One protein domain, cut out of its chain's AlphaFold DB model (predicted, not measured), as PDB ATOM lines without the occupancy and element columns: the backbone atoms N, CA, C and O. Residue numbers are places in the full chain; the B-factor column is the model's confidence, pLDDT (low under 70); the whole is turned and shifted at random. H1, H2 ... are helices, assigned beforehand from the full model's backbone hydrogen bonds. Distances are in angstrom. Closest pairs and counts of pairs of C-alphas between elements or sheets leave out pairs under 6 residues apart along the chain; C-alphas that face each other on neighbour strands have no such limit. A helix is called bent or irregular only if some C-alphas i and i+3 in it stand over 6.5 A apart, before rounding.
ATOM      1  N   LEU A  58     212.451 163.589 177.112       94.75
ATOM      2  CA  LEU A  58     213.224 162.402 176.756       94.75
ATOM      3  C   LEU A  58     213.576 162.355 175.268       94.75
ATOM      4  O   LEU A  58     214.697 161.961 174.938       94.75
ATOM      5  N   ILE A  59     212.687 162.794 174.366       94.69
ATOM      6  CA  ILE A  59     213.028 162.863 172.937       94.69
ATOM      7  C   ILE A  59     214.105 163.918 172.657       94.69
ATOM      8  O   ILE A  59     215.025 163.662 171.878       94.69
ATOM      9  N   PHE A  60     214.054 165.073 173.329       94.75
ATOM     10  CA  PHE A  60     215.088 166.099 173.187       94.75
ATOM     11  C   PHE A  60     216.430 165.644 173.757       94.75
ATOM     12  O   PHE A  60     217.459 165.831 173.105       94.75
ATOM     13  N   VAL A  61     216.434 164.991 174.922       96.19
ATOM     14  CA  VAL A  61     217.644 164.394 175.507       96.19
ATOM     15  C   VAL A  61     218.220 163.330 174.570       96.19
ATOM     16  O   VAL A  61     219.409 163.365 174.260       96.19
ATOM     17  N   PHE A  62     217.380 162.435 174.045       96.62
ATOM     18  CA  PHE A  62     217.784 161.414 173.081       96.62
ATOM     19  C   PHE A  62     218.412 162.014 171.817       96.62
ATOM     20  O   PHE A  62     219.465 161.555 171.368       96.62
ATOM     21  N   ALA A  63     217.807 163.065 171.260       96.50
ATOM     22  CA  ALA A  63     218.357 163.772 170.111       96.50
ATOM     23  C   ALA A  63     219.705 164.435 170.441       96.50
ATOM     24  O   ALA A  63     220.668 164.272 169.691       96.50
ATOM     25  N   CYS A  64     219.802 165.128 171.581       96.19
ATOM     26  CA  CYS A  64     221.034 165.782 172.026       96.19
ATOM     27  C   CYS A  64     222.183 164.789 172.204       96.19
ATOM     28  O   CYS A  64     223.307 165.100 171.826       96.19
ATOM     29  N   ILE A  65     221.916 163.586 172.719       96.31
ATOM     30  CA  ILE A  65     222.932 162.534 172.848       96.31
ATOM     31  C   ILE A  65     223.475 162.123 171.475       96.31
ATOM     32  O   ILE A  65     224.692 162.012 171.318       96.31
ATOM     33  N   GLY A  66     222.605 161.940 170.476       95.69
ATOM     34  CA  GLY A  66     223.024 161.631 169.105       95.69
ATOM     35  C   GLY A  66     223.964 162.700 168.538       95.69
ATOM     36  O   GLY A  66     225.061 162.388 168.071       95.69
ATOM     37  N   TRP A  67     223.584 163.975 168.666       97.44
ATOM     38  CA  TRP A  67     224.404 165.112 168.228       97.44
ATOM     39  C   TRP A  67     225.699 165.280 169.034       97.44
ATOM     40  O   TRP A  67     226.741 165.586 168.456       97.44
ATOM     41  N   ALA A  68     225.675 165.032 170.344       96.56
ATOM     42  CA  ALA A  68     226.856 165.095 171.204       96.56
ATOM     43  C   ALA A  68     227.865 163.992 170.862       96.56
ATOM     44  O   ALA A  68     229.064 164.260 170.758       96.56
ATOM     45  N   GLY A  69     227.388 162.768 170.621       94.75
ATOM     46  CA  GLY A  69     228.230 161.665 170.170       94.75
ATOM     47  C   GLY A  69     228.831 161.917 168.785       94.75
ATOM     48  O   GLY A  69     230.023 161.657 168.559       94.75
ATOM     49  N   TRP A  70     228.048 162.506 167.872       96.12
ATOM     50  CA  TRP A  70     228.561 162.940 166.575       96.12
ATOM     51  C   TRP A  70     229.645 164.011 166.739       96.12
ATOM     52  O   TRP A  70     230.754 163.840 166.229       96.12
ATOM     53  N   TYR A  71     229.380 165.058 167.524       95.94
ATOM     54  CA  TYR A  71     230.349 166.114 167.812       95.94
ATOM     55  C   TYR A  71     231.647 165.555 168.395       95.94
ATOM     56  O   TYR A  71     232.728 165.893 167.920       95.94
ATOM     57  N   GLN A  72     231.564 164.637 169.362       94.12
ATOM     58  CA  GLN A  72     232.743 164.006 169.958       94.12
ATOM     59  C   GLN A  72     233.594 163.272 168.911       94.12
ATOM     60  O   GLN A  72     234.822 163.309 168.971       94.12
ATOM     61  N   SER A  73     232.950 162.635 167.932       92.31
ATOM     62  CA  SER A  73     233.629 161.901 166.856       92.31
ATOM     63  C   SER A  73     234.183 162.827 165.764       92.31
ATOM     64  O   SER A  73     235.172 162.494 165.109       92.31
ATOM     65  N   ALA A  74     233.565 163.993 165.573       91.81
ATOM     66  CA  ALA A  74     233.869 164.949 164.513       91.81
ATOM     67  C   ALA A  74     234.607 166.213 164.993       91.81
ATOM     68  O   ALA A  74     234.842 167.113 164.189       91.81
ATOM     69  N   ARG A  75     234.998 166.298 166.274       87.12
ATOM     70  CA  ARG A  75     235.537 167.519 166.905       87.12
ATOM     71  C   ARG A  75     236.736 168.124 166.170       87.12
ATOM     72  O   ARG A  75     236.853 169.341 166.103       87.12
ATOM     73  N   SER A  76     237.614 167.289 165.617       85.50
ATOM     74  CA  SER A  76     238.801 167.722 164.865       85.50
ATOM     75  C   SER A  76     238.548 167.947 163.371       85.50
ATOM     76  O   SER A  76     239.449 168.374 162.650       85.50
ATOM     77  N   LYS A  77     237.345 167.649 162.869       88.56
ATOM     78  CA  LYS A  77     237.003 167.778 161.448       88.56
ATOM     79  C   LYS A  77     236.557 169.200 161.119       88.56
ATOM     80  O   LYS A  77     236.067 169.937 161.967       88.56
ATOM     81  N   TYR A  78     236.647 169.562 159.837       86.25
ATOM     82  CA  TYR A  78     236.365 170.918 159.340       86.25
ATOM     83  C   TYR A  78     234.929 171.427 159.592       86.25
ATOM     84  O   TYR A  78     234.674 172.622 159.453       86.25
ATOM     85  N   TYR A  79     234.000 170.532 159.933       89.44
ATOM     86  CA  TYR A  79     232.591 170.817 160.212       89.44
ATOM     87  C   TYR A  79     232.206 170.608 161.686       89.44
ATOM     88  O   TYR A  79     231.040 170.774 162.037       89.44
ATOM     89  N   GLY A  80     233.167 170.282 162.562       89.62
ATOM     90  CA  GLY A  80     232.912 170.031 163.984       89.62
ATOM     91  C   GLY A  80     232.259 171.220 164.696       89.62
ATOM     92  O   GLY A  80     231.333 171.026 165.481       89.62
ATOM     93  N   GLY A  81     232.663 172.452 164.360       89.50
ATOM     94  CA  GLY A  81     232.031 173.672 164.880       89.50
ATOM     95  C   GLY A  81     230.554 173.804 164.491       89.50
ATOM     96  O   GLY A  81     229.729 174.159 165.328       89.50
ATOM     97  N   GLY A  82     230.193 173.432 163.260       92.06
ATOM     98  CA  GLY A  82     228.798 173.424 162.820       92.06
ATOM     99  C   GLY A  82     227.964 172.359 163.539       92.06
ATOM    100  O   GLY A  82     226.820 172.614 163.886       92.06
ATOM    101  N   ILE A  83     228.532 171.187 163.845       94.69
ATOM    102  CA  ILE A  83     227.828 170.171 164.650       94.69
ATOM    103  C   ILE A  83     227.591 170.685 166.071       94.69
ATOM    104  O   ILE A  83     226.517 170.471 166.627       94.69
ATOM    105  N   PHE A  84     228.562 171.387 166.658       94.81
ATOM    106  CA  PHE A  84     228.382 171.983 167.978       94.81
ATOM    107  C   PHE A  84     227.267 173.036 167.984       94.81
ATOM    108  O   PHE A  84     226.444 173.021 168.893       94.81
ATOM    109  N   LEU A  85     227.161 173.873 166.945       94.75
ATOM    110  CA  LEU A  85     226.020 174.778 166.756       94.75
ATOM    111  C   LEU A  85     224.684 174.006 166.783       94.75
ATOM    112  O   LEU A  85     223.770 174.367 167.527       94.75
ATOM    113  N   VAL A  86     224.583 172.901 166.041       96.12
ATOM    114  CA  VAL A  86     223.374 172.059 166.029       96.12
ATOM    115  C   VAL A  86     223.077 171.474 167.413       96.12
ATOM    116  O   VAL A  86     221.939 171.531 167.885       96.12
ATOM    117  N   LEU A  87     224.104 170.967 168.097       96.38
ATOM    118  CA  LEU A  87     223.992 170.453 169.460       96.38
ATOM    119  C   LEU A  87     223.492 171.532 170.429       96.38
ATOM    120  O   LEU A  87     222.602 171.252 171.228       96.38
ATOM    121  N   THR A  88     224.016 172.760 170.347       94.25
ATOM    122  CA  THR A  88     223.569 173.867 171.208       94.25
ATOM    123  C   THR A  88     222.105 174.229 170.975       94.25
ATOM    124  O   THR A  88     221.406 174.508 171.943       94.25
ATOM    125  N   SER A  89     221.603 174.131 169.738       94.56
ATOM    126  CA  SER A  89     220.175 174.320 169.441       94.56
ATOM    127  C   SER A  89     219.295 173.263 170.125       94.56
ATOM    128  O   SER A  89     218.277 173.590 170.742       94.56
ATOM    129  N   GLY A  90     219.705 171.990 170.089       93.56
ATOM    130  CA  GLY A  90     219.015 170.922 170.820       93.56
ATOM    131  C   GLY A  90     219.081 171.118 172.340       93.56
ATOM    132  O   GLY A  90     218.058 171.055 173.023       93.56
ATOM    133  N   ALA A  91     220.272 171.420 172.866       94.44
ATOM    134  CA  ALA A  91     220.500 171.632 174.295       94.44
ATOM    135  C   ALA A  91     219.725 172.843 174.836       94.44
ATOM    136  O   ALA A  91     219.221 172.801 175.956       94.44
ATOM    137  N   TYR A  92     219.562 173.888 174.022       93.50
ATOM    138  CA  TYR A  92     218.718 175.036 174.340       93.50
ATOM    139  C   TYR A  92     217.269 174.618 174.619       93.50
ATOM    140  O   TYR A  92     216.677 175.077 175.589       93.50
ATOM    141  N   HIS A  93     216.708 173.688 173.841       92.06
ATOM    142  CA  HIS A  93     215.348 173.192 174.075       92.06
ATOM    143  C   HIS A  93     215.244 172.349 175.348       92.06
ATOM    144  O   HIS A  93     214.265 172.475 176.080       92.06
ATOM    145  N   VAL A  94     216.269 171.547 175.659       93.25
ATOM    146  CA  VAL A  94     216.348 170.843 176.950       93.25
ATOM    147  C   VAL A  94     216.366 171.850 178.104       93.25
ATOM    148  O   VAL A  94     215.599 171.700 179.050       93.25
ATOM    149  N   ALA A  95     217.167 172.915 178.000       92.75
ATOM    150  CA  ALA A  95     217.217 173.975 179.005       92.75
ATOM    151  C   ALA A  95     215.871 174.707 179.141       92.75
ATOM    152  O   ALA A  95     215.403 174.915 180.257       92.75
ATOM    153  N   LEU A  96     215.199 175.029 178.028       90.81
ATOM    154  CA  LEU A  96     213.868 175.641 178.066       90.81
ATOM    155  C   LEU A  96     212.854 174.788 178.840       90.81
ATOM    156  O   LEU A  96     211.999 175.342 179.526       90.81
ATOM    157  N   ILE A  97     212.929 173.459 178.709       89.50
ATOM    158  CA  ILE A  97     212.038 172.519 179.401       89.50
ATOM    159  C   ILE A  97     212.382 172.435 180.890       89.50
ATOM    160  O   ILE A  97     211.480 172.525 181.716       89.50
ATOM    161  N   LEU A  98     213.665 172.276 181.233       88.88
ATOM    162  CA  LEU A  98     214.106 172.085 182.621       88.88
ATOM    163  C   LEU A  98     213.963 173.345 183.486       88.88
ATOM    164  O   LEU A  98     213.757 173.227 184.687       88.88
ATOM    165  N   PHE A  99     214.065 174.536 182.892       87.38
ATOM    166  CA  PHE A  99     213.978 175.816 183.609       87.38
ATOM    167  C   PHE A  99     212.610 176.513 183.478       87.38
ATOM    168  O   PHE A  99     212.504 177.700 183.772       87.38
ATOM    169  N   ASP A 100     211.572 175.818 183.001       85.31
ATOM    170  CA  ASP A 100     210.222 176.369 182.747       85.31
ATOM    171  C   ASP A 100     210.166 177.617 181.842       85.31
ATOM    172  O   ASP A 100     209.226 178.413 181.866       85.31
ATOM    173  N   LEU A 101     211.161 177.811 180.979       86.12
ATOM    174  CA  LEU A 101     211.243 179.011 180.138       86.12
ATOM    175  C   LEU A 101     210.309 178.944 178.920       86.12
ATOM    176  O   LEU A 101     210.279 179.859 178.096       86.12
ATOM    177  N   ARG A 102     209.494 177.890 178.794       83.56
ATOM    178  CA  ARG A 102     208.584 177.661 177.657       83.56
ATOM    179  C   ARG A 102     207.486 178.714 177.517       83.56
ATOM    180  O   ARG A 102     206.975 178.904 176.411       83.56
ATOM    181  N   LYS A 103     207.099 179.362 178.619       81.06
ATOM    182  CA  LYS A 103     206.091 180.437 178.641       81.06
ATOM    183  C   LYS A 103     206.703 181.828 178.418       81.06
ATOM    184  O   LYS A 103     205.966 182.799 178.316       81.06
ATOM    185  N   THR A 104     208.030 181.928 178.352       86.50
ATOM    186  CA  THR A 104     208.749 183.203 178.216       86.50
ATOM    187  C   THR A 104     209.047 183.534 176.754       86.50
ATOM    188  O   THR A 104     208.964 182.663 175.881       86.50
ATOM    189  N   ALA A 105     209.486 184.770 176.499       85.19
ATOM    190  CA  ALA A 105     209.920 185.223 175.174       85.19
ATOM    191  C   ALA A 105     211.053 184.359 174.581       85.19
ATOM    192  O   ALA A 105     211.186 184.242 173.366       85.19
ATOM    193  N   PHE A 106     211.835 183.664 175.416       85.00
ATOM    194  CA  PHE A 106     212.881 182.742 174.962       85.00
ATOM    195  C   PHE A 106     212.337 181.563 174.134       85.00
ATOM    196  O   PHE A 106     213.062 180.975 173.327       85.00
ATOM    197  N   ASN A 107     211.060 181.208 174.285       87.12
ATOM    198  CA  ASN A 107     210.443 180.142 173.502       87.12
ATOM    199  C   ASN A 107     209.754 180.638 172.213       87.12
ATOM    200  O   ASN A 107     209.173 179.833 171.483       87.12
ATOM    201  N   GLU A 108     209.829 181.929 171.897       87.75
ATOM    202  CA  GLU A 108     209.294 182.468 170.646       87.75
ATOM    203  C   GLU A 108     210.205 182.164 169.446       87.75
ATOM    204  O   GLU A 108     211.413 181.963 169.580       87.75
ATOM    205  N   ALA A 109     209.620 182.143 168.243       86.81
ATOM    206  CA  ALA A 109     210.322 181.782 167.010       86.81
ATOM    207  C   ALA A 109     211.503 182.721 166.705       86.81
ATOM    208  O   ALA A 109     212.614 182.267 166.423       86.81
ATOM    209  N   TRP A 110     211.262 184.033 166.772       88.06
ATOM    210  CA  TRP A 110     212.236 185.048 166.375       88.06
ATOM    211  C   TRP A 110     213.429 185.146 167.329       88.06
ATOM    212  O   TRP A 110     214.557 185.100 166.837       88.06
ATOM    213  N   PRO A 111     213.250 185.183 168.666       89.81
ATOM    214  CA  PRO A 111     214.373 185.124 169.598       89.81
ATOM    215  C   PRO A 111     215.253 183.885 169.397       89.81
ATOM    216  O   PRO A 111     216.471 184.026 169.290       89.81
ATOM    217  N   LYS A 112     214.662 182.686 169.242       91.38
ATOM    218  CA  LYS A 112     215.415 181.453 168.930       91.38
ATOM    219  C   LYS A 112     216.255 181.607 167.665       91.38
ATOM    220  O   LYS A 112     217.432 181.251 167.648       91.38
ATOM    221  N   PHE A 113     215.641 182.143 166.613       91.19
ATOM    222  CA  PHE A 113     216.281 182.320 165.318       91.19
ATOM    223  C   PHE A 113     217.452 183.310 165.380       91.19
ATOM    224  O   PHE A 113     218.545 182.988 164.915       91.19
ATOM    225  N   PHE A 114     217.269 184.475 166.008       91.25
ATOM    226  CA  PHE A 114     218.330 185.478 166.137       91.25
ATOM    227  C   PHE A 114     219.477 185.012 167.035       91.25
ATOM    228  O   PHE A 114     220.638 185.229 166.687       91.25
ATOM    229  N   VAL A 115     219.180 184.319 168.141       90.94
ATOM    230  CA  VAL A 115     220.212 183.704 168.994       90.94
ATOM    231  C   VAL A 115     221.015 182.676 168.199       90.94
ATOM    232  O   VAL A 115     222.245 182.689 168.251       90.94
ATOM    233  N   LEU A 116     220.347 181.829 167.408       93.56
ATOM    234  CA  LEU A 116     221.023 180.837 166.576       93.56
ATOM    235  C   LEU A 116     221.902 181.490 165.498       93.56
ATOM    236  O   LEU A 116     223.030 181.044 165.298       93.56
ATOM    237  N   ILE A 117     221.427 182.547 164.828       93.62
ATOM    238  CA  ILE A 117     222.228 183.306 163.854       93.62
ATOM    239  C   ILE A 117     223.445 183.931 164.529       93.62
ATOM    240  O   ILE A 117     224.558 183.766 164.034       93.62
ATOM    241  N   GLY A 118     223.254 184.623 165.654       92.81
ATOM    242  CA  GLY A 118     224.347 185.253 166.391       92.81
ATOM    243  C   GLY A 118     225.420 184.236 166.778       92.81
ATOM    244  O   GLY A 118     226.607 184.461 166.538       92.81
ATOM    245  N   LEU A 119     224.998 183.072 167.279       92.75
ATOM    246  CA  LEU A 119     225.900 181.980 167.633       92.75
ATOM    247  C   LEU A 119     226.585 181.378 166.397       92.75
ATOM    248  O   LEU A 119     227.792 181.145 166.427       92.75
ATOM    249  N   ALA A 120     225.864 181.192 165.289       93.44
ATOM    250  CA  ALA A 120     226.417 180.684 164.034       93.44
ATOM    251  C   ALA A 120     227.469 181.627 163.431       93.44
ATOM    252  O   ALA A 120     228.526 181.163 163.003       93.44
ATOM    253  N   VAL A 121     227.215 182.939 163.434       91.75
ATOM    254  CA  VAL A 121     228.158 183.961 162.952       91.75
ATOM    255  C   VAL A 121     229.386 184.019 163.852       91.75
ATOM    256  O   VAL A 121     230.508 183.968 163.350       91.75
ATOM    257  N   PHE A 122     229.195 184.062 165.173       91.69
ATOM    258  CA  PHE A 122     230.293 184.086 166.139       91.69
ATOM    259  C   PHE A 122     231.188 182.845 166.014       91.69
ATOM    260  O   PHE A 122     232.406 182.952 165.861       91.69
ATOM    261  N   MET A 123     230.585 181.656 166.007       90.06
ATOM    262  CA  MET A 123     231.312 180.398 165.854       90.06
ATOM    263  C   MET A 123     231.970 180.260 164.483       90.06
ATOM    264  O   MET A 123     233.113 179.808 164.394       90.06
ATOM    265  N   GLY A 124     231.269 180.658 163.420       87.19
ATOM    266  CA  GLY A 124     231.804 180.676 162.065       87.19
ATOM    267  C   GLY A 124     233.027 181.583 161.968       87.19
ATOM    268  O   GLY A 124     234.058 181.161 161.450       87.19
ATOM    269  N   TYR A 125     232.962 182.788 162.543       88.12
ATOM    270  CA  TYR A 125     234.082 183.727 162.597       88.12
ATOM    271  C   TYR A 125     235.300 183.132 163.315       88.12
ATOM    272  O   TYR A 125     236.398 183.122 162.751       88.12
ATOM    273  N   LEU A 126     235.115 182.576 164.519       87.00
ATOM    274  CA  LEU A 126     236.202 181.930 165.265       87.00
ATOM    275  C   LEU A 126     236.835 180.782 164.471       87.00
ATOM    276  O   LEU A 126     238.059 180.631 164.455       87.00
ATOM    277  N   TRP A 127     236.011 179.997 163.780       82.31
ATOM    278  CA  TRP A 127     236.468 178.849 163.008       82.31
ATOM    279  C   TRP A 127     237.228 179.244 161.738       82.31
ATOM    280  O   TRP A 127     238.306 178.705 161.476       82.31
ATOM    281  N   PHE A 128     236.697 180.192 160.959       81.94
ATOM    282  CA  PHE A 128     237.316 180.671 159.719       81.94
ATOM    283  C   PHE A 128     238.550 181.538 159.966       81.94
ATOM    284  O   PHE A 128     239.433 181.592 159.116       81.94
ATOM    285  N   ARG A 129     238.687 182.148 161.148       83.50
ATOM    286  CA  ARG A 129     239.946 182.796 161.533       83.50
ATOM    287  C   ARG A 129     241.112 181.802 161.581       83.50
ATOM    288  O   ARG A 129     242.234 182.161 161.242       83.50
ATOM    289  N   GLN A 130     240.851 180.560 161.989       80.94
ATOM    290  CA  GLN A 130     241.869 179.507 162.104       80.94
ATOM    291  C   GLN A 130     242.001 178.654 160.831       80.94
ATOM    292  O   GLN A 130     242.973 177.920 160.671       80.94
ATOM    293  N   ASN A 131     241.031 178.727 159.917       78.75
ATOM    294  CA  ASN A 131     240.900 177.822 158.781       78.75
ATOM    295  C   ASN A 131     240.611 178.581 157.486       78.75
ATOM    296  O   ASN A 131     239.683 179.377 157.433       78.75
ATOM    297  N   LYS A 132     241.293 178.239 156.384       82.38
ATOM    298  CA  LYS A 132     240.993 178.829 155.067       82.38
ATOM    299  C   LYS A 132     239.505 178.682 154.709       82.38
ATOM    300  O   LYS A 132     238.950 177.573 154.770       82.38
ATOM    301  N   LEU A 133     238.892 179.798 154.315       84.88
ATOM    302  CA  LEU A 133     237.548 179.850 153.745       84.88
ATOM    303  C   LEU A 133     237.529 179.078 152.424       84.88
ATOM    304  O   LEU A 133     238.393 179.237 151.567       84.88
ATOM    305  N   SER A 134     236.544 178.200 152.279       87.56
ATOM    306  CA  SER A 134     236.311 177.430 151.061       87.56
ATOM    307  C   SER A 134     234.813 177.284 150.873       87.56
ATOM    308  O   SER A 134     234.101 177.009 151.841       87.56
ATOM    309  N   PHE A 135     234.343 177.404 149.633       88.44
ATOM    310  CA  PHE A 135     232.926 177.277 149.294       88.44
ATOM    311  C   PHE A 135     232.302 175.980 149.837       88.44
ATOM    312  O   PHE A 135     231.239 176.010 150.450       88.44
ATOM    313  N   LYS A 136     233.014 174.847 149.732       89.38
ATOM    314  CA  LYS A 136     232.555 173.555 150.275       89.38
ATOM    315  C   LYS A 136     232.319 173.606 151.788       89.38
ATOM    316  O   LYS A 136     231.372 173.012 152.286       89.38
ATOM    317  N   ARG A 137     233.178 174.317 152.525       88.38
ATOM    318  CA  ARG A 137     233.058 174.458 153.984       88.38
ATOM    319  C   ARG A 137     231.864 175.331 154.342       88.38
ATOM    320  O   ARG A 137     231.114 174.963 155.235       88.38
ATOM    321  N   ILE A 138     231.661 176.427 153.611       89.50
ATOM    322  CA  ILE A 138     230.499 177.307 153.782       89.50
ATOM    323  C   ILE A 138     229.203 176.527 153.535       89.50
ATOM    324  O   ILE A 138     228.295 176.594 154.354       89.50
ATOM    325  N   LEU A 139     229.148 175.721 152.469       92.69
ATOM    326  CA  LEU A 139     227.977 174.901 152.158       92.69
ATOM    327  C   LEU A 139     227.653 173.903 153.281       92.69
ATOM    328  O   LEU A 139     226.502 173.790 153.689       92.69
ATOM    329  N   VAL A 140     228.660 173.211 153.823       91.94
ATOM    330  CA  VAL A 140     228.457 172.281 154.948       91.94
ATOM    331  C   VAL A 140     227.965 173.014 156.198       91.94
ATOM    332  O   VAL A 140     227.063 172.529 156.875       91.94
ATOM    333  N   TRP A 141     228.507 174.198 156.487       92.12
ATOM    334  CA  TRP A 141     228.026 175.035 157.587       92.12
ATOM    335  C   TRP A 141     226.584 175.506 157.376       92.12
ATOM    336  O   TRP A 141     225.807 175.475 158.325       92.12
ATOM    337  N   ALA A 142     226.202 175.870 156.152       93.06
ATOM    338  CA  ALA A 142     224.828 176.243 155.822       93.06
ATOM    339  C   ALA A 142     223.856 175.068 156.017       93.06
ATOM    340  O   ALA A 142     222.799 175.234 156.618       93.06
ATOM    341  N   VAL A 143     224.234 173.858 155.588       94.88
ATOM    342  CA  VAL A 143     223.433 172.643 155.819       94.88
ATOM    343  C   VAL A 143     223.276 172.363 157.315       94.88
ATOM    344  O   VAL A 143     222.169 172.093 157.773       94.88
ATOM    345  N   LEU A 144     224.354 172.472 158.096       95.12
ATOM    346  CA  LEU A 144     224.294 172.290 159.550       95.12
ATOM    347  C   LEU A 144     223.449 173.381 160.222       95.12
ATOM    348  O   LEU A 144     222.681 173.079 161.127       95.12
ATOM    349  N   PHE A 145     223.504 174.622 159.743       95.25
ATOM    350  CA  PHE A 145     222.618 175.684 160.215       95.25
ATOM    351  C   PHE A 145     221.143 175.342 159.962       95.25
ATOM    352  O   PHE A 145     220.330 175.445 160.875       95.25
ATOM    353  N   ILE A 146     220.800 174.850 158.767       94.75
ATOM    354  CA  ILE A 146     219.436 174.393 158.452       94.75
ATOM    355  C   ILE A 146     219.018 173.243 159.383       94.75
ATOM    356  O   ILE A 146     217.911 173.251 159.915       94.75
ATOM    357  N   MET A 147     219.909 172.282 159.648       96.25
ATOM    358  CA  MET A 147     219.639 171.196 160.602       96.25
ATOM    359  C   MET A 147     219.407 171.714 162.027       96.25
ATOM    360  O   MET A 147     218.566 171.173 162.743       96.25
ATOM    361  N   ALA A 148     220.099 172.780 162.436       95.56
ATOM    362  CA  ALA A 148     219.917 173.411 163.740       95.56
ATOM    363  C   ALA A 148     218.556 174.113 163.896       95.56
ATOM    364  O   ALA A 148     218.131 174.330 165.031       95.56
ATOM    365  N   LEU A 149     217.859 174.429 162.799       95.31
ATOM    366  CA  LEU A 149     216.504 174.991 162.830       95.31
ATOM    367  C   LEU A 149     215.427 173.934 163.096       95.31
ATOM    368  O   LEU A 149     214.368 174.280 163.615       95.31
ATOM    369  N   LEU A 150     215.675 172.655 162.777       95.00
ATOM    370  CA  LEU A 150     214.665 171.588 162.860       95.00
ATOM    371  C   LEU A 150     213.900 171.541 164.199       95.00
ATOM    372  O   LEU A 150     212.670 171.481 164.147       95.00
ATOM    373  N   PRO A 151     214.539 171.644 165.386       93.56
ATOM    374  CA  PRO A 151     213.838 171.627 166.676       93.56
ATOM    375  C   PRO A 151     212.681 172.627 166.808       93.56
ATOM    376  O   PRO A 151     211.696 172.356 167.495       93.56
ATOM    377  N   PHE A 152     212.781 173.776 166.139       92.81
ATOM    378  CA  PHE A 152     211.807 174.865 166.218       92.81
ATOM    379  C   PHE A 152     211.301 175.318 164.845       92.81
ATOM    380  O   PHE A 152     210.642 176.346 164.738       92.81
ATOM    381  N   PHE A 153     211.537 174.538 163.790       92.75
ATOM    382  CA  PHE A 153     211.125 174.894 162.432       92.75
ATOM    383  C   PHE A 153     209.607 175.086 162.316       92.75
ATOM    384  O   PHE A 153     209.134 176.004 161.652       92.75
ATOM    385  N   HIS A 154     208.841 174.277 163.052       91.00
ATOM    386  CA  HIS A 154     207.393 174.429 163.170       91.00
ATOM    387  C   HIS A 154     206.969 175.832 163.657       91.00
ATOM    388  O   HIS A 154     205.979 176.358 163.159       91.00
ATOM    389  N   ASP A 155     207.715 176.469 164.569       89.31
ATOM    390  CA  ASP A 155     207.430 177.827 165.070       89.31
ATOM    391  C   ASP A 155     207.686 178.911 164.008       89.31
ATOM    392  O   ASP A 155     207.062 179.978 164.033       89.31
ATOM    393  N   ILE A 156     208.612 178.642 163.082       89.50
ATOM    394  CA  ILE A 156     208.955 179.548 161.983       89.50
ATOM    395  C   ILE A 156     207.825 179.553 160.957       89.50
ATOM    396  O   ILE A 156     207.377 180.623 160.558       89.50
ATOM    397  N   ILE A 157     207.346 178.373 160.553       89.56
ATOM    398  CA  ILE A 157     206.397 178.260 159.438       89.56
ATOM    399  C   ILE A 157     204.925 178.327 159.861       89.56
ATOM    400  O   ILE A 157     204.076 178.635 159.029       89.56
ATOM    401  N   THR A 158     204.607 178.047 161.131       87.62
ATOM    402  CA  THR A 158     203.221 178.034 161.630       87.62
ATOM    403  C   THR A 158     202.985 179.021 162.767       87.62
ATOM    404  O   THR A 158     203.873 179.335 163.565       87.62
ATOM    405  N   GLU A 159     201.739 179.464 162.887       83.50
ATOM    406  CA  GLU A 159     201.233 180.298 163.970       83.50
ATOM    407  C   GLU A 159     200.209 179.523 164.812       83.50
ATOM    408  O   GLU A 159     199.582 178.564 164.356       83.50
ATOM    409  N   ARG A 160     200.075 179.876 166.095       77.12
ATOM    410  CA  ARG A 160     199.126 179.192 166.984       77.12
ATOM    411  C   ARG A 160     197.701 179.551 166.562       77.12
ATOM    412  O   ARG A 160     197.361 180.724 166.535       77.12
ATOM    413  N   GLY A 161     196.886 178.545 166.254       70.50
ATOM    414  CA  GLY A 161     195.463 178.711 165.930       70.50
ATOM    415  C   GLY A 161     195.148 179.144 164.492       70.50
ATOM    416  O   GLY A 161     193.996 179.038 164.101       70.50
ATOM    417  N   VAL A 162     196.140 179.580 163.708       71.50
ATOM    418  CA  VAL A 162     195.938 180.070 162.326       71.50
ATOM    419  C   VAL A 162     196.453 179.078 161.270       71.50
ATOM    420  O   VAL A 162     196.016 179.125 160.128       71.50
ATOM    421  N   GLY A 163     197.343 178.148 161.644       78.25
ATOM    422  CA  GLY A 163     197.964 177.207 160.703       78.25
ATOM    423  C   GLY A 163     199.266 177.770 160.130       78.25
ATOM    424  O   GLY A 163     200.127 178.225 160.892       78.25
ATOM    425  N   LEU A 164     199.446 177.716 158.811       84.75
ATOM    426  CA  LEU A 164     200.601 178.300 158.116       84.75
ATOM    427  C   LEU A 164     200.645 179.834 158.234       84.75
ATOM    428  O   LEU A 164     199.621 180.513 158.192       84.75
ATOM    429  N   ARG A 165     201.850 180.403 158.355       84.50
ATOM    430  CA  ARG A 165     202.028 181.863 158.324       84.50
ATOM    431  C   ARG A 165     201.788 182.417 156.911       84.50
ATOM    432  O   ARG A 165     202.174 181.759 155.949       84.50
ATOM    433  N   PRO A 166     201.305 183.668 156.764       84.06
ATOM    434  CA  PRO A 166     200.952 184.241 155.458       84.06
ATOM    435  C   PRO A 166     202.088 184.302 154.429       84.06
ATOM    436  O   PRO A 166     201.840 184.293 153.230       84.06
ATOM    437  N   TRP A 167     203.341 184.393 154.884       85.25
ATOM    438  CA  TRP A 167     204.510 184.456 154.003       85.25
ATOM    439  C   TRP A 167     204.969 183.077 153.504       85.25
ATOM    440  O   TRP A 167     205.785 183.004 152.586       85.25
ATOM    441  N   THR A 178     194.591 166.757 155.923       82.69
ATOM    442  CA  THR A 178     193.454 166.989 156.813       82.69
ATOM    443  C   THR A 178     192.314 166.042 156.456       82.69
ATOM    444  O   THR A 178     191.938 165.909 155.295       82.69
ATOM    445  N   ASN A 179     191.780 165.338 157.454       80.25
ATOM    446  CA  ASN A 179     190.622 164.468 157.270       80.25
ATOM    447  C   ASN A 179     189.309 165.279 157.261       80.25
ATOM    448  O   ASN A 179     189.287 166.472 157.554       80.25
ATOM    449  N   SER A 180     188.188 164.615 156.969       75.56
ATOM    450  CA  SER A 180     186.848 165.228 156.962       75.56
ATOM    451  C   SER A 180     186.417 165.832 158.306       75.56
ATOM    452  O   SER A 180     185.473 166.611 158.347       75.56
ATOM    453  N   GLU A 181     187.096 165.474 159.397       73.75
ATOM    454  CA  GLU A 181     186.837 165.950 160.759       73.75
ATOM    455  C   GLU A 181     187.740 167.134 161.161       73.75
ATOM    456  O   GLU A 181     187.632 167.641 162.274       73.75
ATOM    457  N   GLY A 182     188.634 167.589 160.273       73.62
ATOM    458  CA  GLY A 182     189.552 168.704 160.531       73.62
ATOM    459  C   GLY A 182     190.852 168.322 161.252       73.62
ATOM    460  O   GLY A 182     191.657 169.198 161.570       73.62
ATOM    461  N   TYR A 183     191.102 167.032 161.490       76.62
ATOM    462  CA  TYR A 183     192.357 166.531 162.052       76.62
ATOM    463  C   TYR A 183     193.390 166.264 160.961       76.62
ATOM    464  O   TYR A 183     193.137 165.571 159.974       76.62
ATOM    465  N   VAL A 184     194.614 166.732 161.181       76.75
ATOM    466  CA  VAL A 184     195.725 166.523 160.251       76.75
ATOM    467  C   VAL A 184     196.385 165.189 160.573       76.75
ATOM    468  O   VAL A 184     197.187 165.113 161.501       76.75
ATOM    469  N   ARG A 185     196.071 164.114 159.839       74.81
ATOM    470  CA  ARG A 185     196.628 162.768 160.110       74.81
ATOM    471  C   ARG A 185     196.441 162.304 161.570       74.81
ATOM    472  O   ARG A 185     197.368 161.792 162.201       74.81
ATOM    473  N   GLY A 186     195.256 162.563 162.131       69.06
ATOM    474  CA  GLY A 186     194.912 162.265 163.533       69.06
ATOM    475  C   GLY A 186     195.491 163.254 164.561       69.06
ATOM    476  O   GLY A 186     195.285 163.144 165.767       69.06
ATOM    477  N   LEU A 187     196.238 164.270 164.119       77.44
ATOM    478  CA  LEU A 187     196.745 165.329 164.989       77.44
ATOM    479  C   LEU A 187     195.797 166.519 165.050       77.44
ATOM    480  O   LEU A 187     195.235 166.940 164.044       77.44
ATOM    481  N   GLY A 188     195.719 167.133 166.234       73.44
ATOM    482  CA  GLY A 188     194.900 168.325 166.468       73.44
ATOM    483  C   GLY A 188     195.341 169.579 165.705       73.44
ATOM    484  O   GLY A 188     194.626 170.567 165.724       73.44
ATOM    485  N   SER A 189     196.522 169.587 165.074       83.56
ATOM    486  CA  SER A 189     196.919 170.657 164.145       83.56
ATOM    487  C   SER A 189     198.115 170.261 163.279       83.56
ATOM    488  O   SER A 189     198.978 169.481 163.702       83.56
ATOM    489  N   TYR A 190     198.227 170.891 162.106       83.94
ATOM    490  CA  TYR A 190     199.384 170.772 161.214       83.94
ATOM    491  C   TYR A 190     200.697 171.152 161.907       83.94
ATOM    492  O   TYR A 190     201.718 170.479 161.767       83.94
ATOM    493  N   ARG A 191     200.655 172.177 162.761       86.81
ATOM    494  CA  ARG A 191     201.789 172.608 163.586       86.81
ATOM    495  C   ARG A 191     202.378 171.472 164.427       86.81
ATOM    496  O   ARG A 191     203.601 171.347 164.503       86.81
ATOM    497  N   VAL A 192     201.537 170.653 165.064       86.44
ATOM    498  CA  VAL A 192     202.014 169.529 165.888       86.44
ATOM    499  C   VAL A 192     202.603 168.426 165.009       86.44
ATOM    500  O   VAL A 192     203.611 167.832 165.388       86.44
ATOM    501  N   LEU A 193     202.050 168.191 163.813       88.44
ATOM    502  CA  LEU A 193     202.626 167.248 162.848       88.44
ATOM    503  C   LEU A 193     204.044 167.662 162.451       88.44
ATOM    504  O   LEU A 193     204.969 166.857 162.566       88.44
ATOM    505  N   VAL A 194     204.224 168.923 162.048       90.12
ATOM    506  CA  VAL A 194     205.539 169.466 161.676       90.12
ATOM    507  C   VAL A 194     206.506 169.396 162.857       90.12
ATOM    508  O   VAL A 194     207.653 168.989 162.679       90.12
ATOM    509  N   TYR A 195     206.050 169.750 164.062       91.12
ATOM    510  CA  TYR A 195     206.847 169.670 165.287       91.12
ATOM    511  C   TYR A 195     207.386 168.257 165.536       91.12
ATOM    512  O   TYR A 195     208.598 168.069 165.663       91.12
ATOM    513  N   LEU A 196     206.502 167.255 165.555       91.31
ATOM    514  CA  LEU A 196     206.883 165.865 165.796       91.31
ATOM    515  C   LEU A 196     207.811 165.351 164.694       91.31
ATOM    516  O   LEU A 196     208.865 164.786 164.986       91.31
ATOM    517  N   PHE A 197     207.454 165.592 163.432       92.50
ATOM    518  CA  PHE A 197     208.260 165.178 162.292       92.50
ATOM    519  C   PHE A 197     209.680 165.757 162.356       92.50
ATOM    520  O   PHE A 197     210.655 165.011 162.253       92.50
ATOM    521  N   CYS A 198     209.813 167.066 162.596       95.19
ATOM    522  CA  CYS A 198     211.115 167.725 162.636       95.19
ATOM    523  C   CYS A 198     211.976 167.259 163.813       95.19
ATOM    524  O   CYS A 198     213.182 167.112 163.640       95.19
ATOM    525  N   ILE A 199     211.396 166.982 164.985       94.94
ATOM    526  CA  ILE A 199     212.159 166.483 166.139       94.94
ATOM    527  C   ILE A 199     212.695 165.074 165.892       94.94
ATOM    528  O   ILE A 199     213.866 164.806 166.175       94.94
ATOM    529  N   TYR A 200     211.877 164.166 165.355       95.06
ATOM    530  CA  TYR A 200     212.355 162.813 165.061       95.06
ATOM    531  C   TYR A 200     213.352 162.801 163.907       95.06
ATOM    532  O   TYR A 200     214.344 162.074 163.981       95.06
ATOM    533  N   LEU A 201     213.162 163.655 162.897       96.31
ATOM    534  CA  LEU A 201     214.149 163.848 161.840       96.31
ATOM    535  C   LEU A 201     215.463 164.409 162.401       96.31
ATOM    536  O   LEU A 201     216.533 163.881 162.109       96.31
ATOM    537  N   PHE A 202     215.390 165.425 163.263       97.19
ATOM    538  CA  PHE A 202     216.545 165.999 163.954       97.19
ATOM    539  C   PHE A 202     217.300 164.949 164.770       97.19
ATOM    540  O   PHE A 202     218.528 164.875 164.709       97.19
ATOM    541  N   SER A 203     216.574 164.103 165.501       96.50
ATOM    542  CA  SER A 203     217.164 162.992 166.236       96.50
ATOM    543  C   SER A 203     217.835 161.982 165.305       96.50
ATOM    544  O   SER A 203     218.981 161.599 165.548       96.50
ATOM    545  N   HIS A 204     217.154 161.582 164.230       97.19
ATOM    546  CA  HIS A 204     217.673 160.618 163.267       97.19
ATOM    547  C   HIS A 204     218.985 161.091 162.638       97.19
ATOM    548  O   HIS A 204     219.962 160.341 162.619       97.19
ATOM    549  N   LEU A 205     219.034 162.356 162.206       97.00
ATOM    550  CA  LEU A 205     220.226 162.974 161.624       97.00
ATOM    551  C   LEU A 205     221.419 162.972 162.591       97.00
ATOM    552  O   LEU A 205     222.535 162.661 162.176       97.00
ATOM    553  N   GLY A 206     221.188 163.237 163.881       96.38
ATOM    554  CA  GLY A 206     222.234 163.164 164.905       96.38
ATOM    555  C   GLY A 206     222.834 161.758 165.034       96.38
ATOM    556  O   GLY A 206     224.054 161.587 164.978       96.38
ATOM    557  N   TRP A 207     221.984 160.732 165.148       97.06
ATOM    558  CA  TRP A 207     222.427 159.341 165.311       97.06
ATOM    559  C   TRP A 207     223.094 158.767 164.060       97.06
ATOM    560  O   TRP A 207     224.139 158.115 164.163       97.06
ATOM    561  N   ILE A 208     222.532 159.016 162.874       96.38
ATOM    562  CA  ILE A 208     223.111 158.520 161.622       96.38
ATOM    563  C   ILE A 208     224.415 159.249 161.276       96.38
ATOM    564  O   ILE A 208     225.376 158.620 160.825       96.38
ATOM    565  N   GLY A 209     224.500 160.553 161.558       94.69
ATOM    566  CA  GLY A 209     225.731 161.324 161.412       94.69
ATOM    567  C   GLY A 209     226.846 160.774 162.301       94.69
ATOM    568  O   GLY A 209     227.956 160.514 161.823       94.69
ATOM    569  N   TRP A 210     226.527 160.463 163.564       96.12
ATOM    570  CA  TRP A 210     227.468 159.789 164.457       96.12
ATOM    571  C   TRP A 210     227.914 158.429 163.905       96.12
ATOM    572  O   TRP A 210     229.112 158.129 163.885       96.12
ATOM    573  N   PHE A 211     226.988 157.615 163.392       95.19
ATOM    574  CA  PHE A 211     227.312 156.319 162.791       95.19
ATOM    575  C   PHE A 211     228.310 156.425 161.626       95.19
ATOM    576  O   PHE A 211     229.231 155.600 161.522       95.19
ATOM    577  N   PHE A 212     228.151 157.422 160.751       93.62
ATOM    578  CA  PHE A 212     229.052 157.623 159.615       93.62
ATOM    579  C   PHE A 212     230.444 158.095 160.027       93.62
ATOM    580  O   PHE A 212     231.420 157.716 159.372       93.62
ATOM    581  N   ASP A 213     230.548 158.858 161.113       92.69
ATOM    582  CA  ASP A 213     231.817 159.387 161.610       92.69
ATOM    583  C   ASP A 213     232.553 158.460 162.577       92.69
ATOM    584  O   ASP A 213     233.778 158.539 162.683       92.69
ATOM    585  N   ALA A 214     231.861 157.511 163.206       90.19
ATOM    586  CA  ALA A 214     232.449 156.515 164.100       90.19
ATOM    587  C   ALA A 214     233.177 155.359 163.369       90.19
ATOM    588  O   ALA A 214     233.305 154.259 163.917       90.19
ATOM    589  N   ARG A 215     233.655 155.548 162.127       85.94
ATOM    590  CA  ARG A 215     234.374 154.501 161.366       85.94
ATOM    591  C   ARG A 215     235.581 153.977 162.153       85.94
ATOM    592  O   ARG A 215     236.335 154.745 162.738       85.94
ATOM    593  N   GLY A 216     235.738 152.653 162.183       81.56
ATOM    594  CA  GLY A 216     236.803 151.970 162.929       81.56
ATOM    595  C   GLY A 216     236.554 151.817 164.436       81.56
ATOM    596  O   GLY A 216     237.332 151.152 165.115       81.56
ATOM    597  N   ARG A 217     235.470 152.380 164.991       85.44
ATOM    598  CA  ARG A 217     235.124 152.208 166.409       85.44
ATOM    599  C   ARG A 217     234.287 150.948 166.627       85.44
ATOM    600  O   ARG A 217     233.294 150.730 165.940       85.44
ATOM    601  N   LYS A 218     234.626 150.164 167.659       85.88
ATOM    602  CA  LYS A 218     233.922 148.911 168.013       85.88
ATOM    603  C   LYS A 218     232.431 149.107 168.320       85.88
ATOM    604  O   LYS A 218     231.637 148.215 168.071       85.88
ATOM    605  N   PHE A 219     232.039 150.271 168.842       87.50
ATOM    606  CA  PHE A 219     230.645 150.562 169.187       87.50
ATOM    607  C   PHE A 219     229.791 151.025 167.995       87.50
ATOM    608  O   PHE A 219     228.578 151.140 168.141       87.50
ATOM    609  N   ARG A 220     230.392 151.287 166.822       89.56
ATOM    610  CA  ARG A 220     229.693 151.835 165.649       89.56
ATOM    611  C   ARG A 220     228.456 151.030 165.236       89.56
ATOM    612  O   ARG A 220     227.435 151.672 165.015       89.56
ATOM    613  N   PRO A 221     228.485 149.684 165.140       89.12
ATOM    614  CA  PRO A 221     227.301 148.926 164.729       89.12
ATOM    615  C   PRO A 221     226.101 149.187 165.642       89.12
ATOM    616  O   PRO A 221     224.986 149.352 165.162       89.12
ATOM    617  N   PHE A 222     226.337 149.335 166.946       90.62
ATOM    618  CA  PHE A 222     225.287 149.571 167.936       90.62
ATOM    619  C   PHE A 222     224.630 150.952 167.815       90.62
ATOM    620  O   PHE A 222     223.504 151.112 168.267       90.62
ATOM    621  N   LEU A 223     225.266 151.929 167.151       93.06
ATOM    622  CA  LEU A 223     224.632 153.215 166.824       93.06
ATOM    623  C   LEU A 223     223.482 153.066 165.819       93.06
ATOM    624  O   LEU A 223     222.638 153.955 165.723       93.06
ATOM    625  N   MET A 224     223.410 151.947 165.090       92.25
ATOM    626  CA  MET A 224     222.289 151.697 164.186       92.25
ATOM    627  C   MET A 224     220.985 151.418 164.930       92.25
ATOM    628  O   MET A 224     219.931 151.658 164.359       92.25
ATOM    629  N   VAL A 225     221.026 150.961 166.187       93.06
ATOM    630  CA  VAL A 225     219.810 150.725 166.986       93.06
ATOM    631  C   VAL A 225     219.028 152.033 167.191       93.06
ATOM    632  O   VAL A 225     217.897 152.127 166.710       93.06
ATOM    633  N   PRO A 226     219.602 153.093 167.800       94.50
ATOM    634  CA  PRO A 226     218.902 154.369 167.925       94.50
ATOM    635  C   PRO A 226     218.648 155.061 166.573       94.50
ATOM    636  O   PRO A 226     217.622 155.729 166.414       94.50
ATOM    637  N   ALA A 227     219.518 154.881 165.570       94.81
ATOM    638  CA  ALA A 227     219.285 155.425 164.227       94.81
ATOM    639  C   ALA A 227     218.071 154.775 163.535       94.81
ATOM    640  O   ALA A 227     217.267 155.475 162.922       94.81
ATOM    641  N   ALA A 228     217.902 153.457 163.662       93.69
ATOM    642  CA  ALA A 228     216.769 152.729 163.101       93.69
ATOM    643  C   ALA A 228     215.461 153.068 163.822       93.69
ATOM    644  O   ALA A 228     214.445 153.246 163.163       93.69
ATOM    645  N   LEU A 229     215.476 153.224 165.150       93.62
ATOM    646  CA  LEU A 229     214.282 153.618 165.911       93.62
ATOM    647  C   LEU A 229     213.820 155.040 165.591       93.62
ATOM    648  O   LEU A 229     212.630 155.283 165.411       93.62
ATOM    649  N   SER A 230     214.756 155.986 165.497       94.25
ATOM    650  CA  SER A 230     214.424 157.354 165.083       94.25
ATOM    651  C   SER A 230     213.888 157.390 163.651       94.25
ATOM    652  O   SER A 230     212.887 158.056 163.403       94.25
ATOM    653  N   PHE A 231     214.474 156.612 162.732       94.69
ATOM    654  CA  PHE A 231     213.958 156.467 161.368       94.69
ATOM    655  C   PHE A 231     212.562 155.840 161.335       94.69
ATOM    656  O   PHE A 231     211.670 156.350 160.664       94.69
ATOM    657  N   TYR A 232     212.355 154.769 162.103       93.25
ATOM    658  CA  TYR A 232     211.063 154.109 162.246       93.25
ATOM    659  C   TYR A 232     209.984 155.107 162.657       93.25
ATOM    660  O   TYR A 232     208.923 155.157 162.039       93.25
ATOM    661  N   GLN A 233     210.273 155.972 163.630       93.00
ATOM    662  CA  GLN A 233     209.308 156.978 164.044       93.00
ATOM    663  C   GLN A 233     209.047 158.040 162.967       93.00
ATOM    664  O   GLN A 233     207.899 158.448 162.790       93.00
ATOM    665  N   VAL A 234     210.074 158.468 162.223       92.50
ATOM    666  CA  VAL A 234     209.887 159.357 161.062       92.50
ATOM    667  C   VAL A 234     208.924 158.717 160.060       92.50
ATOM    668  O   VAL A 234     208.001 159.389 159.605       92.50
ATOM    669  N   VAL A 235     209.072 157.418 159.777       91.56
ATOM    670  CA  VAL A 235     208.167 156.667 158.889       91.56
ATOM    671  C   VAL A 235     206.757 156.578 159.471       91.56
ATOM    672  O   VAL A 235     205.800 156.876 158.764       91.56
ATOM    673  N   VAL A 236     206.606 156.242 160.755       90.00
ATOM    674  CA  VAL A 236     205.294 156.175 161.427       90.00
ATOM    675  C   VAL A 236     204.549 157.511 161.328       90.00
ATOM    676  O   VAL A 236     203.354 157.530 161.038       90.00
ATOM    677  N   ILE A 237     205.245 158.638 161.503       87.94
ATOM    678  CA  ILE A 237     204.663 159.981 161.357       87.94
ATOM    679  C   ILE A 237     204.347 160.284 159.884       87.94
ATOM    680  O   ILE A 237     203.256 160.760 159.558       87.94
ATOM    681  N   ALA A 238     205.272 159.968 158.976       86.00
ATOM    682  CA  ALA A 238     205.119 160.194 157.541       86.00
ATOM    683  C   ALA A 238     204.052 159.304 156.881       86.00
ATOM    684  O   ALA A 238     203.545 159.673 155.824       86.00
ATOM    685  N   MET A 239     203.674 158.187 157.499       85.00
ATOM    686  CA  MET A 239     202.606 157.294 157.035       85.00
ATOM    687  C   MET A 239     201.301 157.446 157.826       85.00
ATOM    688  O   MET A 239     200.337 156.745 157.544       85.00
ATOM    689  N   SER A 240     201.231 158.367 158.798       81.25
ATOM    690  CA  SER A 240     200.056 158.542 159.669       81.25
ATOM    691  C   SER A 240     199.715 157.317 160.538       81.25
ATOM    692  O   SER A 240     198.580 157.157 160.975       81.25
ATOM    693  N   TRP A 241     200.686 156.456 160.848       82.62
ATOM    694  CA  TRP A 241     200.493 155.228 161.642       82.62
ATOM    695  C   TRP A 241     200.654 155.444 163.147       82.62
ATOM    696  O   TRP A 241     200.978 154.534 163.903       82.62
ATOM    697  N   ARG A 242     200.485 156.678 163.607       82.19
ATOM    698  CA  ARG A 242     200.726 157.039 165.003       82.19
ATOM    699  C   ARG A 242     199.657 156.486 165.952       82.19
ATOM    700  O   ARG A 242     199.961 156.225 167.111       82.19
ATOM    701  N   GLU A 243     198.431 156.343 165.465       77.62
ATOM    702  CA  GLU A 243     197.285 155.853 166.244       77.62
ATOM    703  C   GLU A 243     197.080 154.345 166.111       77.62
ATOM    704  O   GLU A 243     196.224 153.771 166.772       77.62
ATOM    705  N   THR A 244     197.888 153.687 165.281       83.19
ATOM    706  CA  THR A 244     197.836 152.240 165.106       83.19
ATOM    707  C   THR A 244     198.785 151.543 166.079       83.19
ATOM    708  O   THR A 244     199.674 152.159 166.679       83.19
ATOM    709  N   GLU A 245     198.645 150.222 166.193       83.38
ATOM    710  CA  GLU A 245     199.510 149.388 167.032       83.38
ATOM    711  C   GLU A 245     200.999 149.537 166.695       83.38
ATOM    712  O   GLU A 245     201.835 149.369 167.584       83.38
ATOM    713  N   PHE A 246     201.340 149.932 165.458       82.94
ATOM    714  CA  PHE A 246     202.709 150.211 165.020       82.94
ATOM    715  C   PHE A 246     203.425 151.227 165.925       82.94
ATOM    716  O   PHE A 246     204.603 151.076 166.230       82.94
ATOM    717  N   ASN A 247     202.729 152.227 166.463       85.75
ATOM    718  CA  ASN A 247     203.355 153.202 167.359       85.75
ATOM    719  C   ASN A 247     203.457 152.733 168.827       85.75
ATOM    720  O   ASN A 247     203.940 153.489 169.679       85.75
ATOM    721  N   SER A 248     203.032 151.506 169.143       87.19
ATOM    722  CA  SER A 248     203.048 150.984 170.511       87.19
ATOM    723  C   SER A 248     204.471 150.872 171.085       87.19
ATOM    724  O   SER A 248     205.439 150.600 170.361       87.19
ATOM    725  N   PRO A 249     204.631 151.044 172.411       85.56
ATOM    726  CA  PRO A 249     205.924 150.887 173.075       85.56
ATOM    727  C   PRO A 249     206.481 149.460 172.942       85.56
ATOM    728  O   PRO A 249     207.696 149.283 172.850       85.56
ATOM    729  N   ASN A 250     205.607 148.451 172.850       87.94
ATOM    730  CA  ASN A 250     205.992 147.049 172.676       87.94
ATOM    731  C   ASN A 250     206.708 146.814 171.342       87.94
ATOM    732  O   ASN A 250     207.781 146.216 171.325       87.94
ATOM    733  N   ILE A 251     206.180 147.343 170.233       88.12
ATOM    734  CA  ILE A 251     206.823 147.195 168.917       88.12
ATOM    735  C   ILE A 251     208.177 147.904 168.887       88.12
ATOM    736  O   ILE A 251     209.161 147.337 168.409       88.12
ATOM    737  N   LYS A 252     208.275 149.105 169.469       89.44
ATOM    738  CA  LYS A 252     209.552 149.830 169.592       89.44
ATOM    739  C   LYS A 252     210.575 149.044 170.414       89.44
ATOM    740  O   LYS A 252     211.755 148.991 170.052       89.44
ATOM    741  N   LEU A 253     210.131 148.386 171.483       89.12
ATOM    742  CA  LEU A 253     210.970 147.499 172.284       89.12
ATOM    743  C   LEU A 253     211.420 146.268 171.482       89.12
ATOM    744  O   LEU A 253     212.605 145.939 171.505       89.12
ATOM    745  N   TYR A 254     210.524 145.631 170.723       90.25
ATOM    746  CA  TYR A 254     210.871 144.495 169.863       90.25
ATOM    747  C   TYR A 254     211.888 144.874 168.785       90.25
ATOM    748  O   TYR A 254     212.861 144.146 168.595       90.25
ATOM    749  N   ILE A 255     211.732 146.036 168.140       88.00
ATOM    750  CA  ILE A 255     212.722 146.565 167.188       88.00
ATOM    751  C   ILE A 255     214.072 146.760 167.888       88.00
ATOM    752  O   ILE A 255     215.107 146.341 167.367       88.00
ATOM    753  N   THR A 256     214.069 147.349 169.086       88.69
ATOM    754  CA  THR A 256     215.286 147.606 169.869       88.69
ATOM    755  C   THR A 256     216.028 146.317 170.208       88.69
ATOM    756  O   THR A 256     217.227 146.207 169.937       88.69
ATOM    757  N   ILE A 257     215.330 145.329 170.774       89.50
ATOM    758  CA  ILE A 257     215.917 144.044 171.174       89.50
ATOM    759  C   ILE A 257     216.348 143.256 169.938       89.50
ATOM    760  O   ILE A 257     217.492 142.806 169.875       89.50
ATOM    761  N   GLY A 258     215.475 143.140 168.934       89.75
ATOM    762  CA  GLY A 258     215.738 142.395 167.706       89.75
ATOM    763  C   GLY A 258     216.973 142.910 166.970       89.75
ATOM    764  O   GLY A 258     217.891 142.138 166.690       89.75
ATOM    765  N   LEU A 259     217.065 144.225 166.739       90.00
ATOM    766  CA  LEU A 259     218.253 144.825 166.124       90.00
ATOM    767  C   LEU A 259     219.496 144.658 166.999       90.00
ATOM    768  O   LEU A 259     220.567 144.359 166.477       90.00
ATOM    769  N   SER A 260     219.377 144.811 168.318       88.00
ATOM    770  CA  SER A 260     220.516 144.643 169.229       88.00
ATOM    771  C   SER A 260     221.086 143.225 169.185       88.00
ATOM    772  O   SER A 260     222.304 143.068 169.114       88.00
ATOM    773  N   VAL A 261     220.226 142.202 169.172       89.12
ATOM    774  CA  VAL A 261     220.627 140.791 169.072       89.12
ATOM    775  C   VAL A 261     221.262 140.506 167.714       89.12
ATOM    776  O   VAL A 261     222.366 139.968 167.665       89.12
ATOM    777  N   LEU A 262     220.629 140.931 166.615       89.62
ATOM    778  CA  LEU A 262     221.178 140.756 165.266       89.62
ATOM    779  C   LEU A 262     222.562 141.398 165.127       89.62
ATOM    780  O   LEU A 262     223.476 140.807 164.550       89.62
ATOM    781  N   LEU A 263     222.744 142.593 165.689       88.31
ATOM    782  CA  LEU A 263     224.022 143.297 165.654       88.31
ATOM    783  C   LEU A 263     225.061 142.686 166.583       88.31
ATOM    784  O   LEU A 263     226.232 142.662 166.215       88.31
ATOM    785  N   ALA A 264     224.661 142.163 167.742       85.62
ATOM    786  CA  ALA A 264     225.554 141.430 168.630       85.62
ATOM    787  C   ALA A 264     226.057 140.135 167.973       85.62
ATOM    788  O   ALA A 264     227.258 139.872 167.999       85.62
ATOM    789  N   ILE A 265     225.168 139.381 167.315       85.69
ATOM    790  CA  ILE A 265     225.508 138.183 166.535       85.69
ATOM    791  C   ILE A 265     226.470 138.557 165.405       85.69
ATOM    792  O   ILE A 265     227.564 138.001 165.312       85.69
ATOM    793  N   ASN A 266     226.114 139.545 164.580       85.50
ATOM    794  CA  ASN A 266     226.963 140.004 163.480       85.50
ATOM    795  C   ASN A 266     228.341 140.464 163.992       85.50
ATOM    796  O   ASN A 266     229.371 140.071 163.452       85.50
ATOM    797  N   PHE A 267     228.379 141.221 165.089       83.81
ATOM    798  CA  PHE A 267     229.624 141.633 165.730       83.81
ATOM    799  C   PHE A 267     230.454 140.435 166.209       83.81
ATOM    800  O   PHE A 267     231.662 140.422 166.001       83.81
ATOM    801  N   TYR A 268     229.837 139.422 166.816       80.56
ATOM    802  CA  TYR A 268     230.540 138.231 167.292       80.56
ATOM    803  C   TYR A 268     231.160 137.417 166.145       80.56
ATOM    804  O   TYR A 268     232.322 137.021 166.231       80.56
ATOM    805  N   TYR A 269     230.426 137.217 165.046       77.88
ATOM    806  CA  TYR A 269     230.895 136.397 163.922       77.88
ATOM    807  C   TYR A 269     231.839 137.137 162.961       77.88
ATOM    808  O   TYR A 269     232.809 136.540 162.491       77.88
ATOM    809  N   ASN A 270     231.607 138.427 162.696       73.62
ATOM    810  CA  ASN A 270     232.368 139.194 161.700       73.62
ATOM    811  C   ASN A 270     233.490 140.054 162.288       73.62
ATOM    812  O   ASN A 270     234.333 140.543 161.539       73.62
ATOM    813  N   ASN A 271     233.547 140.234 163.610       64.56
ATOM    814  CA  ASN A 271     234.614 140.994 164.259       64.56
ATOM    815  C   ASN A 271     235.698 140.078 164.849       64.56
ATOM    816  O   ASN A 271     236.229 140.342 165.932       64.56
TER     817      ASN A 271
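AT A GLANCE: This is residues 58 to 167 and 178 to 271 of the 286 residues of an uncharacterized protein of Rickettsiales bacterium (UniProt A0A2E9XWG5). Seven helices run back and forth along roughly one axis: H1, H2, H4 and H5 form a ring of four, H3 packs on H2 and H4, and on the other side H6 and then H7 continue a row from H5. The printed part has 204 residues with seven named helices, H1 to H7 in order, and no named strand; the class is all helix. It is compact, with a radius of gyration of the C-alphas of 18.7 A and spans of 54 by 49 by 33 A.

IN THESE COORDINATES: H1, residues 58 to 74, begins at C-alpha 58 (213.224, 162.402, 176.756). H2 is residues 80 to 98, H3 109 to 130, 32.0 A long, and H4 135 to 157. H4 is irregular: C-alphas 151 and 154 are 7.9 A apart. H5, residues 190 to 213, measures 34.4 A; H6 is residues 220 to 238. H7, residues 249 to 270, measures 31.1 A and ends at C-alpha 270 (232.368, 139.194, 161.700).

HOW THE PARTS SIT: H1 to H5 are an up and down bundle, each helix running against the one before. The closest C-alphas of H1 and H5, which touch, are Trp 70 and Trp 210, 4.0 A. H2 touches H4 at Val 86 and Ala 148, closest C-alphas 4.4 A apart. H2 and H3 form a hairpin, closest C-alphas Leu 85 and Ala 120, 6.5 A. H4 touches H5 with residues 147 to 155 alone, closest C-alphas His 154 and Tyr 195, 5.2 A; their shallow tilt of 32 degrees is only just short of steep. H5 and H6 form a hairpin, closest C-alphas His 204 and Ser 230, 5.0 A. H6 and H7 form another, closest C-alphas Val 225 and Leu 259, 6.2 A. H5 and H7 are apart. Every O i to N i+4 pair is within hydrogen-bond range in H1, H2, H5 and H7; in H3 17 of 18 are, in H4 14 of 19, in H6 12 of 15.

THE WHOLE: The C-alphas farthest apart, Gln 130 and Ser 180, are 57.1 A apart. Residues 168 to 177 are not printed; C-alphas 167 and 178 are 20.9 A apart across the cut. Of the links printed whole, none is long. Residues 186 and 271 are under pLDDT 70.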